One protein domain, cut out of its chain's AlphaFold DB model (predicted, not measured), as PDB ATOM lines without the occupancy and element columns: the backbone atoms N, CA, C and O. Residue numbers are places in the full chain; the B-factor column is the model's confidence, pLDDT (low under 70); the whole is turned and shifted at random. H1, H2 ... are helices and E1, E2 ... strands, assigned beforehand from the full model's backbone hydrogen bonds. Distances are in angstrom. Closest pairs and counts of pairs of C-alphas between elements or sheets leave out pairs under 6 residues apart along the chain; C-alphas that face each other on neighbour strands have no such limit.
ATOM      1  N   ASP A   3     135.326 144.805 119.363       93.19
ATOM      2  CA  ASP A   3     136.040 144.436 118.141       93.19
ATOM      3  C   ASP A   3     137.257 143.565 118.474       93.19
ATOM      4  O   ASP A   3     138.372 144.066 118.655       93.19
ATOM      5  N   TYR A   4     137.041 142.248 118.545       93.44
ATOM      6  CA  TYR A   4     138.124 141.277 118.712       93.44
ATOM      7  C   TYR A   4     138.770 140.868 117.382       93.44
ATOM      8  O   TYR A   4     139.609 139.974 117.363       93.44
ATOM      9  N   ILE A   5     138.402 141.479 116.253       89.94
ATOM     10  CA  ILE A   5     139.104 141.253 114.982       89.94
ATOM     11  C   ILE A   5     140.357 142.127 114.954       89.94
ATOM     12  O   ILE A   5     141.452 141.624 114.696       89.94
ATOM     13  N   ASN A   6     140.209 143.414 115.275       87.19
ATOM     14  CA  ASN A   6     141.333 144.347 115.342       87.19
ATOM     15  C   ASN A   6     142.083 144.280 116.676       87.19
ATOM     16  O   ASN A   6     143.290 144.524 116.712       87.19
ATOM     17  N   LYS A   7     141.404 143.908 117.766       88.75
ATOM     18  CA  LYS A   7     142.014 143.679 119.085       88.75
ATOM     19  C   LYS A   7     141.777 142.229 119.527       88.75
ATOM     20  O   LYS A   7     140.960 142.000 120.419       88.75
ATOM     21  N   PRO A   8     142.422 141.245 118.866       88.56
ATOM     22  CA  PRO A   8     142.259 139.832 119.208       88.56
ATOM     23  C   PRO A   8     142.602 139.570 120.673       88.56
ATOM     24  O   PRO A   8     143.464 140.238 121.242       88.56
ATOM     25  N   LYS A   9     141.938 138.576 121.265       90.00
ATOM     26  CA  LYS A   9     142.276 138.096 122.611       90.00
ATOM     27  C   LYS A   9     143.614 137.352 122.602       90.00
ATOM     28  O   LYS A   9     144.059 136.878 121.558       90.00
ATOM     29  N   ASP A  10     144.225 137.202 123.774       87.81
ATOM     30  CA  ASP A  10     145.562 136.605 123.936       87.81
ATOM     31  C   ASP A  10     145.665 135.130 123.518       87.81
ATOM     32  O   ASP A  10     146.759 134.652 123.197       87.81
ATOM     33  N   ASP A  11     144.530 134.430 123.499       87.88
ATOM     34  CA  ASP A  11     144.358 133.052 123.027       87.88
ATOM     35  C   ASP A  11     144.246 132.942 121.492       87.88
ATOM     36  O   ASP A  11     144.299 131.846 120.939       87.88
ATOM     37  N   GLY A  12     144.133 134.071 120.786       90.44
ATOM     38  CA  GLY A  12     143.920 134.125 119.343       90.44
ATOM     39  C   GLY A  12     142.447 134.201 118.929       90.44
ATOM     40  O   GLY A  12     142.164 134.221 117.731       90.44
ATOM     41  N   TYR A  13     141.497 134.291 119.857       94.31
ATOM     42  CA  TYR A  13     140.086 134.434 119.516       94.31
ATOM     43  C   TYR A  13     139.806 135.739 118.759       94.31
ATOM     44  O   TYR A  13     140.248 136.824 119.157       94.31
ATOM     45  N   ARG A  14     139.003 135.630 117.689       94.94
ATOM     46  CA  ARG A  14     138.599 136.736 116.811       94.94
ATOM     47  C   ARG A  14     137.106 136.682 116.497       94.94
ATOM     48  O   ARG A  14     136.582 135.643 116.100       94.94
ATOM     49  N   SER A  15     136.426 137.808 116.698       95.25
ATOM     50  CA  SER A  15     135.015 138.037 116.357       95.25
ATOM     51  C   SER A  15     134.654 139.501 116.625       95.25
ATOM     52  O   SER A  15     135.250 140.136 117.493       95.25
ATOM     53  N   CYS A  16     133.655 140.043 115.936       95.50
ATOM     54  CA  CYS A  16     133.019 141.292 116.347       95.50
ATOM     55  C   CYS A  16     131.742 140.979 117.134       95.50
ATOM     56  O   CYS A  16     130.862 140.285 116.628       95.50
ATOM     57  N   HIS A  17     131.627 141.494 118.359       95.50
ATOM     58  CA  HIS A  17     130.474 141.266 119.234       95.50
ATOM     59  C   HIS A  17     129.595 142.508 119.317       95.50
ATOM     60  O   HIS A  17     130.031 143.584 119.750       95.50
ATOM     61  N   LEU A  18     128.331 142.350 118.943       95.62
ATOM     62  CA  LEU A  18     127.301 143.372 119.034       95.62
ATOM     63  C   LEU A  18     126.271 142.946 120.076       95.62
ATOM     64  O   LEU A  18     125.692 141.870 119.977       95.62
ATOM     65  N   MET A  19     126.053 143.799 121.073       95.12
ATOM     66  CA  MET A  19     125.093 143.560 122.146       95.12
ATOM     67  C   MET A  19     123.896 144.470 121.944       95.12
ATOM     68  O   MET A  19     124.043 145.694 121.946       95.12
ATOM     69  N   PHE A  20     122.724 143.870 121.811       95.00
ATOM     70  CA  PHE A  20     121.457 144.571 121.692       95.00
ATOM     71  C   PHE A  20     120.590 144.245 122.898       95.00
ATOM     72  O   PHE A  20     120.594 143.125 123.402       95.00
ATOM     73  N   THR A  21     119.848 145.240 123.372       96.38
ATOM     74  CA  THR A  21     118.790 145.023 124.359       96.38
ATOM     75  C   THR A  21     117.480 145.427 123.721       96.38
ATOM     76  O   THR A  21     117.321 146.578 123.313       96.38
ATOM     77  N   ASP A  22     116.550 144.485 123.624       95.12
ATOM     78  CA  ASP A  22     115.206 144.783 123.164       95.12
ATOM     79  C   ASP A  22     114.528 145.751 124.142       95.12
ATOM     80  O   ASP A  22     114.534 145.565 125.362       95.12
ATOM     81  N   ILE A  23     113.952 146.822 123.607       94.00
ATOM     82  CA  ILE A  23     113.468 147.939 124.420       94.00
ATOM     83  C   ILE A  23     112.233 147.536 125.240       94.00
ATOM     84  O   ILE A  23     112.077 148.024 126.366       94.00
ATOM     85  N   LYS A  24     111.386 146.650 124.698       94.31
ATOM     86  CA  LYS A  24     110.089 146.267 125.276       94.31
ATOM     87  C   LYS A  24     110.227 145.107 126.256       94.31
ATOM     88  O   LYS A  24     109.774 145.198 127.389       94.31
ATOM     89  N   THR A  25     110.875 144.036 125.825       96.00
ATOM     90  CA  THR A  25     111.052 142.788 126.577       96.00
ATOM     91  C   THR A  25     112.260 142.822 127.507       96.00
ATOM     92  O   THR A  25     112.376 141.965 128.376       96.00
ATOM     93  N   LYS A  26     113.180 143.785 127.321       94.56
ATOM     94  CA  LYS A  26     114.495 143.836 127.989       94.56
ATOM     95  C   LYS A  26     115.373 142.609 127.721       94.56
ATOM     96  O   LYS A  26     116.390 142.426 128.392       94.56
ATOM     97  N   CYS A  27     115.021 141.790 126.728       96.38
ATOM     98  CA  CYS A  27     115.825 140.652 126.310       96.38
ATOM     99  C   CYS A  27     117.167 141.138 125.746       96.38
ATOM    100  O   CYS A  27     117.212 142.103 124.979       96.38
ATOM    101  N   LYS A  28     118.261 140.472 126.121       95.94
ATOM    102  CA  LYS A  28     119.592 140.744 125.579       95.94
ATOM    103  C   LYS A  28     119.887 139.758 124.459       95.94
ATOM    104  O   LYS A  28     119.783 138.553 124.662       95.94
ATOM    105  N   VAL A  29     120.285 140.281 123.308       95.19
ATOM    106  CA  VAL A  29     120.693 139.497 122.143       95.19
ATOM    107  C   VAL A  29     122.133 139.854 121.811       95.19
ATOM    108  O   VAL A  29     122.465 141.027 121.629       95.19
ATOM    109  N   GLU A  30     122.983 138.838 121.726       96.12
ATOM    110  CA  GLU A  30     124.352 138.973 121.244       96.12
ATOM    111  C   GLU A  30     124.431 138.502 119.790       96.12
ATOM    112  O   GLU A  30     123.981 137.408 119.455       96.12
ATOM    113  N   ILE A  31     125.031 139.321 118.929       95.56
ATOM    114  CA  ILE A  31     125.357 138.958 117.552       95.56
ATOM    115  C   ILE A  31     126.875 138.920 117.418       95.56
ATOM    116  O   ILE A  31     127.558 139.921 117.645       95.56
ATOM    117  N   GLN A  32     127.395 137.762 117.014       96.25
ATOM    118  CA  GLN A  32     128.810 137.560 116.723       96.25
ATOM    119  C   GLN A  32     129.030 137.509 115.212       96.25
ATOM    120  O   GLN A  32     128.505 136.630 114.530       96.25
ATOM    121  N   ILE A  33     129.833 138.432 114.691       95.56
ATOM    122  CA  ILE A  33     130.199 138.484 113.275       95.56
ATOM    123  C   ILE A  33     131.610 137.925 113.123       95.56
ATOM    124  O   ILE A  33     132.556 138.419 113.743       95.56
ATOM    125  N   ARG A  34     131.739 136.896 112.286       95.75
ATOM    126  CA  ARG A  34     132.987 136.173 112.028       95.75
ATOM    127  C   ARG A  34     133.139 135.889 110.543       95.75
ATOM    128  O   ARG A  34     132.153 135.665 109.840       95.75
ATOM    129  N   THR A  35     134.377 135.823 110.078       95.75
ATOM    130  CA  THR A  35     134.687 135.176 108.800       95.75
ATOM    131  C   THR A  35     134.541 133.653 108.919       95.75
ATOM    132  O   THR A  35     134.445 133.097 110.017       95.75
ATOM    133  N   LYS A  36     134.590 132.946 107.782       96.56
ATOM    134  CA  LYS A  36     134.583 131.477 107.776       96.56
ATOM    135  C   LYS A  36     135.775 130.889 108.541       96.56
ATOM    136  O   LYS A  36     135.568 129.975 109.327       96.56
ATOM    137  N   LEU A  37     136.988 131.430 108.374       95.25
ATOM    138  CA  LEU A  37     138.174 130.914 109.073       95.25
ATOM    139  C   LEU A  37     138.103 131.172 110.582       95.25
ATOM    140  O   LEU A  37     138.419 130.278 111.360       95.25
ATOM    141  N   GLN A  38     137.636 132.351 111.007       95.81
ATOM    142  CA  GLN A  38     137.441 132.670 112.427       95.81
ATOM    143  C   GLN A  38     136.387 131.765 113.071       95.81
ATOM    144  O   GLN A  38     136.561 131.321 114.205       95.81
ATOM    145  N   HIS A  39     135.304 131.464 112.349       96.38
ATOM    146  CA  HIS A  39     134.295 130.517 112.810       96.38
ATOM    147  C   HIS A  39     134.861 129.097 112.916       96.38
ATOM    148  O   HIS A  39     134.770 128.502 113.985       96.38
ATOM    149  N   SER A  40     135.515 128.589 111.866       96.12
ATOM    150  CA  SER A  40     136.155 127.268 111.893       96.12
ATOM    151  C   SER A  40     137.185 127.146 113.018       96.12
ATOM    152  O   SER A  40     137.239 126.113 113.678       96.12
ATOM    153  N   TRP A  41     137.964 128.203 113.274       95.81
ATOM    154  CA  TRP A  41     138.893 128.265 114.401       95.81
ATOM    155  C   TRP A  41     138.165 128.131 115.742       95.81
ATOM    156  O   TRP A  41     138.522 127.270 116.539       95.81
ATOM    157  N   ALA A  42     137.123 128.940 115.976       94.62
ATOM    158  CA  ALA A  42     136.384 128.936 117.239       94.62
ATOM    159  C   ALA A  42     135.700 127.586 117.496       94.62
ATOM    160  O   ALA A  42     135.804 127.047 118.591       94.62
ATOM    161  N   THR A  43     135.080 127.000 116.470       94.62
ATOM    162  CA  THR A  43     134.462 125.673 116.565       94.62
ATOM    163  C   THR A  43     135.494 124.580 116.841       94.62
ATOM    164  O   THR A  43     135.231 123.677 117.628       94.62
ATOM    165  N   ALA A  44     136.685 124.651 116.239       93.06
ATOM    166  CA  ALA A  44     137.749 123.692 116.526       93.06
ATOM    167  C   ALA A  44     138.248 123.802 117.978       93.06
ATOM    168  O   ALA A  44     138.457 122.769 118.613       93.06
ATOM    169  N   VAL A  45     138.389 125.022 118.511       90.69
ATOM    170  CA  VAL A  45     138.712 125.246 119.932       90.69
ATOM    171  C   VAL A  45     137.629 124.646 120.826       90.69
ATOM    172  O   VAL A  45     137.951 123.855 121.704       90.69
ATOM    173  N   GLU A  46     136.352 124.923 120.551       89.75
ATOM    174  CA  GLU A  46     135.222 124.380 121.317       89.75
ATOM    175  C   GLU A  46     135.202 122.841 121.317       89.75
ATOM    176  O   GLU A  46     135.043 122.227 122.371       89.75
ATOM    177  N   ILE A  47     135.418 122.200 120.162       89.44
ATOM    178  CA  ILE A  47     135.471 120.731 120.048       89.44
ATOM    179  C   ILE A  47     136.630 120.158 120.866       89.44
ATOM    180  O   ILE A  47     136.452 119.164 121.577       89.44
ATOM    181  N   ILE A  48     137.818 120.764 120.768       85.19
ATOM    182  CA  ILE A  48     138.984 120.316 121.532       85.19
ATOM    183  C   ILE A  48     138.749 120.521 123.024       85.19
ATOM    184  O   ILE A  48     139.024 119.599 123.782       85.19
ATOM    185  N   ASP A  49     138.188 121.646 123.462       80.81
ATOM    186  CA  ASP A  49     137.878 121.891 124.876       80.81
ATOM    187  C   ASP A  49     136.851 120.882 125.418       80.81
ATOM    188  O   ASP A  49     137.033 120.324 126.507       80.81
ATOM    189  N   MET A  50     135.815 120.558 124.633       80.06
ATOM    190  CA  MET A  50     134.825 119.528 124.976       80.06
ATOM    191  C   MET A  50     135.453 118.128 125.079       80.06
ATOM    192  O   MET A  50     135.194 117.404 126.043       80.06
ATOM    193  N   GLY A  51     136.307 117.748 124.122       69.00
ATOM    194  CA  GLY A  51     137.002 116.451 124.110       69.00
ATOM    195  C   GLY A  51     138.160 116.347 125.114       69.00
ATOM    196  O   GLY A  51     138.498 115.261 125.593       69.00
ATOM    197  N   SER A  52     138.757 117.474 125.504       60.75
ATOM    198  CA  SER A  52     139.878 117.524 126.450       60.75
ATOM    199  C   SER A  52     139.455 117.203 127.878       60.75
ATOM    200  O   SER A  52     140.256 116.684 128.660       60.75
ATOM    201  N   ASN A  53     138.181 117.429 128.209       56.06
ATOM    202  CA  ASN A  53     137.604 117.010 129.482       56.06
ATOM    203  C   ASN A  53     137.531 115.487 129.654       56.06
ATOM    204  O   ASN A  53     137.327 115.040 130.780       56.06
ATOM    205  N   SER A  54     137.732 114.692 128.595       51.53
ATOM    206  CA  SER A  54     137.648 113.232 128.684       51.53
ATOM    207  C   SER A  54     139.005 112.533 128.852       51.53
ATOM    208  O   SER A  54     139.051 111.591 129.638       51.53
ATOM    209  N   LYS A  55     140.104 112.932 128.174       50.81
ATOM    210  CA  LYS A  55     141.406 112.199 128.249       50.81
ATOM    211  C   LYS A  55     142.706 112.996 127.980       50.81
ATOM    212  O   LYS A  55     143.781 112.414 128.080       50.81
ATOM    213  N   ILE A  56     142.668 114.297 127.665       51.19
ATOM    214  CA  ILE A  56     143.870 115.059 127.220       51.19
ATOM    215  C   ILE A  56     144.689 115.646 128.397       51.19
ATOM    216  O   ILE A  56     145.792 116.153 128.214       51.19
ATOM    217  N   LYS A  57     144.200 115.520 129.638       47.44
ATOM    218  CA  LYS A  57     144.788 116.151 130.839       47.44
ATOM    219  C   LYS A  57     146.055 115.487 131.408       47.44
ATOM    220  O   LYS A  57     146.560 115.944 132.427       47.44
ATOM    221  N   GLN A  58     146.597 114.436 130.795       46.16
ATOM    222  CA  GLN A  58     147.832 113.800 131.274       46.16
ATOM    223  C   GLN A  58     149.076 114.406 130.583       46.16
ATOM    224  O   GLN A  58     149.733 113.739 129.792       46.16
ATOM    225  N   GLY A  59     149.394 115.686 130.848       56.66
ATOM    226  CA  GLY A  59     150.700 116.297 130.510       56.66
ATOM    227  C   GLY A  59     150.676 117.608 129.703       56.66
ATOM    228  O   GLY A  59     149.683 118.330 129.685       56.66
ATOM    229  N   ASN A  60     151.788 117.900 129.003       57.91
ATOM    230  CA  ASN A  60     152.069 119.113 128.197       57.91
ATOM    231  C   ASN A  60     151.097 119.382 127.021       57.91
ATOM    232  O   ASN A  60     151.280 120.347 126.276       57.91
ATOM    233  N   GLY A  61     150.079 118.540 126.820       60.47
ATOM    234  CA  GLY A  61     149.139 118.631 125.700       60.47
ATOM    235  C   GLY A  61     148.365 119.948 125.670       60.47
ATOM    236  O   GLY A  61     148.242 120.554 124.611       60.47
ATOM    237  N   GLU A  62     147.921 120.446 126.827       70.44
ATOM    238  CA  GLU A  62     147.165 121.704 126.921       70.44
ATOM    239  C   GLU A  62     147.959 122.907 126.378       70.44
ATOM    240  O   GLU A  62     147.411 123.750 125.667       70.44
ATOM    241  N   VAL A  63     149.267 122.963 126.654       73.94
ATOM    242  CA  VAL A  63     150.153 124.032 126.164       73.94
ATOM    243  C   VAL A  63     150.329 123.938 124.646       73.94
ATOM    244  O   VAL A  63     150.223 124.946 123.952       73.94
ATOM    245  N   ILE A  64     150.509 122.724 124.113       79.44
ATOM    246  CA  ILE A  64     150.677 122.493 122.670       79.44
ATOM    247  C   ILE A  64     149.438 122.951 121.888       79.44
ATOM    248  O   ILE A  64     149.583 123.603 120.851       79.44
ATOM    249  N   TYR A  65     148.228 122.651 122.376       82.56
ATOM    250  CA  TYR A  65     146.993 123.090 121.720       82.56
ATOM    251  C   TYR A  65     146.823 124.609 121.776       82.56
ATOM    252  O   TYR A  65     146.511 125.214 120.750       82.56
ATOM    253  N   LYS A  66     147.092 125.242 122.927       84.19
ATOM    254  CA  LYS A  66     147.052 126.709 123.056       84.19
ATOM    255  C   LYS A  66     147.989 127.383 122.053       84.19
ATOM    256  O   LYS A  66     147.558 128.270 121.318       84.19
ATOM    257  N   ASP A  67     149.231 126.914 121.950       84.81
ATOM    258  CA  ASP A  67     150.198 127.447 120.987       84.81
ATOM    259  C   ASP A  67     149.768 127.201 119.538       84.81
ATOM    260  O   ASP A  67     149.897 128.083 118.686       84.81
ATOM    261  N   PHE A  68     149.244 126.010 119.237       87.25
ATOM    262  CA  PHE A  68     148.738 125.678 117.909       87.25
ATOM    263  C   PHE A  68     147.601 126.614 117.484       87.25
ATOM    264  O   PHE A  68     147.648 127.181 116.387       87.25
ATOM    265  N   PHE A  69     146.598 126.808 118.339       91.25
ATOM    266  CA  PHE A  69     145.454 127.659 118.031       91.25
ATOM    267  C   PHE A  69     145.858 129.129 117.928       91.25
ATOM    268  O   PHE A  69     145.468 129.801 116.971       91.25
ATOM    269  N   LYS A  70     146.725 129.608 118.821       90.62
ATOM    270  CA  LYS A  70     147.261 130.969 118.765       90.62
ATOM    271  C   LYS A  70     148.014 131.232 117.456       90.62
ATOM    272  O   LYS A  70     147.719 132.204 116.763       90.62
ATOM    273  N   LEU A  71     148.909 130.329 117.047       89.38
ATOM    274  CA  LEU A  71     149.626 130.425 115.766       89.38
ATOM    275  C   LEU A  71     148.690 130.322 114.553       89.38
ATOM    276  O   LEU A  71     148.877 131.037 113.568       89.38
ATOM    277  N   SER A  72     147.667 129.470 114.621       92.12
ATOM    278  CA  SER A  72     146.669 129.336 113.553       92.12
ATOM    279  C   SER A  72     145.856 130.622 113.380       92.12
ATOM    280  O   SER A  72     145.657 131.076 112.255       92.12
ATOM    281  N   SER A  73     145.458 131.268 114.481       93.38
ATOM    282  CA  SER A  73     144.786 132.574 114.444       93.38
ATOM    283  C   SER A  73     145.675 133.662 113.843       93.38
ATOM    284  O   SER A  73     145.217 134.482 113.041       93.38
ATOM    285  N   VAL A  74     146.966 133.657 114.186       91.50
ATOM    286  CA  VAL A  74     147.951 134.556 113.576       91.50
ATOM    287  C   VAL A  74     147.994 134.326 112.069       91.50
ATOM    288  O   VAL A  74     147.795 135.282 111.326       91.50
ATOM    289  N   LEU A  75     148.151 133.086 111.599       89.75
ATOM    290  CA  LEU A  75     148.138 132.765 110.168       89.75
ATOM    291  C   LEU A  75     146.860 133.256 109.471       89.75
ATOM    292  O   LEU A  75     146.940 133.886 108.414       89.75
ATOM    293  N   PHE A  76     145.690 133.025 110.069       91.75
ATOM    294  CA  PHE A  76     144.420 133.499 109.518       91.75
ATOM    295  C   PHE A  76     144.370 135.021 109.415       91.75
ATOM    296  O   PHE A  76     143.899 135.533 108.404       91.75
ATOM    297  N   SER A  77     144.951 135.756 110.368       91.44
ATOM    298  CA  SER A  77     145.005 137.219 110.269       91.44
ATOM    299  C   SER A  77     145.789 137.726 109.057       91.44
ATOM    300  O   SER A  77     145.370 138.699 108.434       91.44
ATOM    301  N   TYR A  78     146.844 137.021 108.633       87.69
ATOM    302  CA  TYR A  78     147.555 137.349 107.391       87.69
ATOM    303  C   TYR A  78     146.722 137.039 106.146       87.69
ATOM    304  O   TYR A  78     146.688 137.852 105.223       87.69
ATOM    305  N   LEU A  79     146.041 135.887 106.116       87.56
ATOM    306  CA  LEU A  79     145.170 135.505 104.997       87.56
ATOM    307  C   LEU A  79     143.997 136.480 104.830       87.56
ATOM    308  O   LEU A  79     143.628 136.831 103.713       87.56
ATOM    309  N   GLU A  80     143.442 136.941 105.947       90.56
ATOM    310  CA  GLU A  80     142.290 137.842 105.995       90.56
ATOM    311  C   GLU A  80     142.674 139.323 105.965       90.56
ATOM    312  O   GLU A  80     141.791 140.176 105.921       90.56
ATOM    313  N   LYS A  81     143.977 139.640 105.982       89.69
ATOM    314  CA  LYS A  81     144.515 141.008 106.067       89.69
ATOM    315  C   LYS A  81     143.960 141.795 107.265       89.69
ATOM    316  O   LYS A  81     143.662 142.983 107.155       89.69
ATOM    317  N   THR A  82     143.815 141.130 108.410       89.75
ATOM    318  CA  THR A  82     143.372 141.736 109.677       89.75
ATOM    319  C   THR A  82     144.554 141.977 110.617       89.75
ATOM    320  O   THR A  82     145.676 141.548 110.348       89.75
ATOM    321  N   ASN A  83     144.327 142.696 111.723       89.50
ATOM    322  CA  ASN A  83     145.408 143.047 112.641       89.50
ATOM    323  C   ASN A  83     146.087 141.799 113.229       89.50
ATOM    324  O   ASN A  83     145.441 140.905 113.789       89.50
ATOM    325  N   VAL A  84     147.412 141.767 113.150       88.38
ATOM    326  CA  VAL A  84     148.236 140.717 113.746       88.38
ATOM    327  C   VAL A  84     148.470 141.062 115.216       88.38
ATOM    328  O   VAL A  84     148.686 142.222 115.568       88.38
ATOM    329  N   MET A  85     148.424 140.054 116.087       85.12
ATOM    330  CA  MET A  85     148.740 140.233 117.506       85.12
ATOM    331  C   MET A  85     150.162 140.786 117.668       85.12
ATOM    332  O   MET A  85     151.075 140.317 116.991       85.12
ATOM    333  N   GLU A  86     150.355 141.730 118.590       83.69
ATOM    334  CA  GLU A  86     151.604 142.495 118.732       83.69
ATOM    335  C   GLU A  86     152.850 141.605 118.814       83.69
ATOM    336  O   GLU A  86     153.796 141.769 118.049       83.69
ATOM    337  N   GLN A  87     152.790 140.573 119.658       83.19
ATOM    338  CA  GLN A  87     153.880 139.616 119.868       83.19
ATOM    339  C   GLN A  87     154.294 138.834 118.607       83.19
ATOM    340  O   GLN A  87     155.339 138.204 118.619       83.19
ATOM    341  N   TYR A  88     153.499 138.857 117.529       83.12
ATOM    342  CA  TYR A  88     153.786 138.171 116.264       83.12
ATOM    343  C   TYR A  88     153.980 139.123 115.076       83.12
ATOM    344  O   TYR A  88     154.149 138.654 113.951       83.12
ATOM    345  N   LYS A  89     153.974 140.447 115.287       80.06
ATOM    346  CA  LYS A  89     154.187 141.428 114.206       80.06
ATOM    347  C   LYS A  89     155.606 141.400 113.639       80.06
ATOM    348  O   LYS A  89     155.790 141.636 112.451       80.06
ATOM    349  N   SER A  90     156.601 141.105 114.476       76.56
ATOM    350  CA  SER A  90     158.014 141.001 114.081       76.56
ATOM    351  C   SER A  90     158.394 139.627 113.517       76.56
ATOM    352  O   SER A  90     159.511 139.447 113.032       76.56
ATOM    353  N   TYR A  91     157.488 138.647 113.576       71.19
ATOM    354  CA  TYR A  91     157.764 137.290 113.125       71.19
ATOM    355  C   TYR A  91     157.613 137.187 111.607       71.19
ATOM    356  O   TYR A  91     156.519 137.341 111.064       71.19
ATOM    357  N   ASP A  92     158.695 136.817 110.919       68.00
ATOM    358  CA  ASP A  92     158.610 136.342 109.539       68.00
ATOM    359  C   ASP A  92     157.977 134.940 109.525       68.00
ATOM    360  O   ASP A  92     158.639 133.903 109.666       68.00
ATOM    361  N   LEU A  93     156.652 134.913 109.388       62.53
ATOM    362  CA  LEU A  93     155.872 133.678 109.383       62.53
ATOM    363  C   LEU A  93     156.168 132.780 108.187       62.53
ATOM    364  O   LEU A  93     155.985 131.567 108.312       62.53
ATOM    365  N   LYS A  94     156.698 133.315 107.074       55.19
ATOM    366  CA  LYS A  94     157.153 132.471 105.959       55.19
ATOM    367  C   LYS A  94     158.311 131.579 106.403       55.19
ATOM    368  O   LYS A  94     158.324 130.403 106.056       55.19
ATOM    369  N   LYS A  95     159.229 132.084 107.234       56.09
ATOM    370  CA  LYS A  95     160.304 131.274 107.836       56.09
ATOM    371  C   LYS A  95     159.805 130.337 108.940       56.09
ATOM    372  O   LYS A  95     160.239 129.189 108.998       56.09
ATOM    373  N   HIS A  96     158.883 130.782 109.795       53.12
ATOM    374  CA  HIS A  96     158.476 130.013 110.984       53.12
ATOM    375  C   HIS A  96     157.508 128.857 110.696       53.12
ATOM    376  O   HIS A  96     157.631 127.793 111.306       53.12
ATOM    377  N   ILE A  97     156.580 129.015 109.746       53.72
ATOM    378  CA  ILE A  97     155.659 127.930 109.362       53.72
ATOM    379  C   ILE A  97     156.433 126.785 108.686       53.72
ATOM    380  O   ILE A  97     156.152 125.614 108.941       53.72
ATOM    381  N   ILE A  98     157.465 127.111 107.896       48.59
ATOM    382  CA  ILE A  98     158.367 126.124 107.282       48.59
ATOM    383  C   ILE A  98     159.191 125.392 108.354       48.59
ATOM    384  O   ILE A  98     159.322 124.170 108.296       48.59
ATOM    385  N   PHE A  99     159.690 126.101 109.372       47.28
ATOM    386  CA  PHE A  99     160.519 125.492 110.417       47.28
ATOM    387  C   PHE A  99     159.749 124.463 111.264       47.28
ATOM    388  O   PHE A  99     160.268 123.382 111.542       47.28
ATOM    389  N   LYS A 100     158.480 124.736 111.607       49.72
ATOM    390  CA  LYS A 100     157.651 123.781 112.371       49.72
ATOM    391  C   LYS A 100     157.248 122.552 111.544       49.72
ATOM    392  O   LYS A 100     157.174 121.458 112.094       49.72
ATOM    393  N   LYS A 101     157.052 122.705 110.226       45.06
ATOM    394  CA  LYS A 101     156.785 121.581 109.309       45.06
ATOM    395  C   LYS A 101     157.949 120.577 109.289       45.06
ATOM    396  O   LYS A 101     157.708 119.378 109.380       45.06
ATOM    397  N   ASN A 102     159.189 121.073 109.267       40.94
ATOM    398  CA  ASN A 102     160.394 120.236 109.319       40.94
ATOM    399  C   ASN A 102     160.594 119.565 110.691       40.94
ATOM    400  O   ASN A 102     161.019 118.418 110.759       40.94
ATOM    401  N   TYR A 103     160.248 120.244 111.790       45.41
ATOM    402  CA  TYR A 103     160.370 119.675 113.139       45.41
ATOM    403  C   TYR A 103     159.376 118.527 113.385       45.41
ATOM    404  O   TYR A 103     159.729 117.515 113.984       45.41
ATOM    405  N   ILE A 104     158.144 118.642 112.875       46.44
ATOM    406  CA  ILE A 104     157.125 117.584 112.987       46.44
ATOM    407  C   ILE A 104     157.489 116.367 112.117       46.44
ATOM    408  O   ILE A 104     157.276 115.240 112.549       46.44
ATOM    409  N   GLN A 105     158.098 116.566 110.940       46.12
ATOM    410  CA  GLN A 105     158.603 115.450 110.123       46.12
ATOM    411  C   GLN A 105     159.783 114.707 110.768       46.12
ATOM    412  O   GLN A 105     159.907 113.503 110.573       46.12
ATOM    413  N   ASN A 106     160.607 115.389 111.567       42.38
ATOM    414  CA  ASN A 106     161.794 114.800 112.199       42.38
ATOM    415  C   ASN A 106     161.550 114.195 113.594       42.38
ATOM    416  O   ASN A 106     162.490 113.679 114.185       42.38
ATOM    417  N   THR A 107     160.325 114.254 114.132       41.59
ATOM    418  CA  THR A 107     160.002 113.736 115.483       41.59
ATOM    419  C   THR A 107     159.063 112.512 115.444       41.59
ATOM    420  O   THR A 107     158.626 112.041 116.487       41.59
TER     421      THR A 107
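Overview. This is residues 3 to 107 of the 109 residues of the protein "RelA_SpoT domain-containing protein" of Campylobacter lari (UniProt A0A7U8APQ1). A helical hairpin, H1 and H2 side by side and nearly parallel in line, makes the middle of an elongated model, with a two-stranded hairpin of E1 and E2 reaching out from it to one end and H3 at the other end. The tip of the strand hairpin, residues 22 to 27, and residues 98 to 107, of which 98 to 105 belong to H3, stick out at the two ends. The printed part has 105 residues, with two named strands and three named helices in the order E1, E2, H1, H2, H3; the sheet is E1 - E2, antiparallel, and the class is mostly helix. The whole is loose, with a radius of gyration of the C-alphas of 16.9 A, and spans 62 by 36 by 21 A.

Along the chain. Strand E1 is residues 16 to 21, 16.8 A from first to last C-alpha, and begins with C-alpha 16 at (133.019, 141.292, 116.347). Strand E2 is residues 28 to 33, 16.4 A long. Helix H1, residues 36 to 55, is the longest helix at 28.9 A, with C-alpha 36 at (134.583, 131.477, 107.776). Helix H2 is residues 61 to 79, 27.0 A long. Helix H3 is residues 93 to 105, 18.4 A long, and ends with C-alpha 105 at (158.603, 115.450, 110.123).

Arrangement. E1 and E2 form a hairpin, antiparallel at 160 degrees between their directions. N 18 and O 31 are within hydrogen-bond range at 2.9 A, as are N 31 and O 18 at 2.8 A. E1 is apart from H1. H1 and H2 form a helical hairpin, at a shallow tilt of 4 degrees, opposite ways. They touch through residues 37 to 45 of H1 and 69 to 76 of H2 alone; the closest C-alphas are those of Leu 37 and Phe 76, 6.8 A apart. H3 is close to H2 but not clearly touching it, the closest C-alphas being those of Leu 75 and Leu 93, 7.8 A apart. Their tilt of 38 degrees is only just steep, and they run opposite ways. H1 and H3 are apart. In H2 every O i to N i+4 pair is within hydrogen-bond range; in H1 13 of 16 are, and in H3 8 of 9.

Size, cuts and confidence. The C-alphas of Lys 24 and Asn 106 are the two farthest apart, at 61.9 A. The printed part has no cut. The link from H2 to H3, 13 residues, is long. Residues 3 to 15 also hold no named element. The mean pLDDT of the printed part is 80.4; residues 51 to 61 and 92 to 107 are under 70.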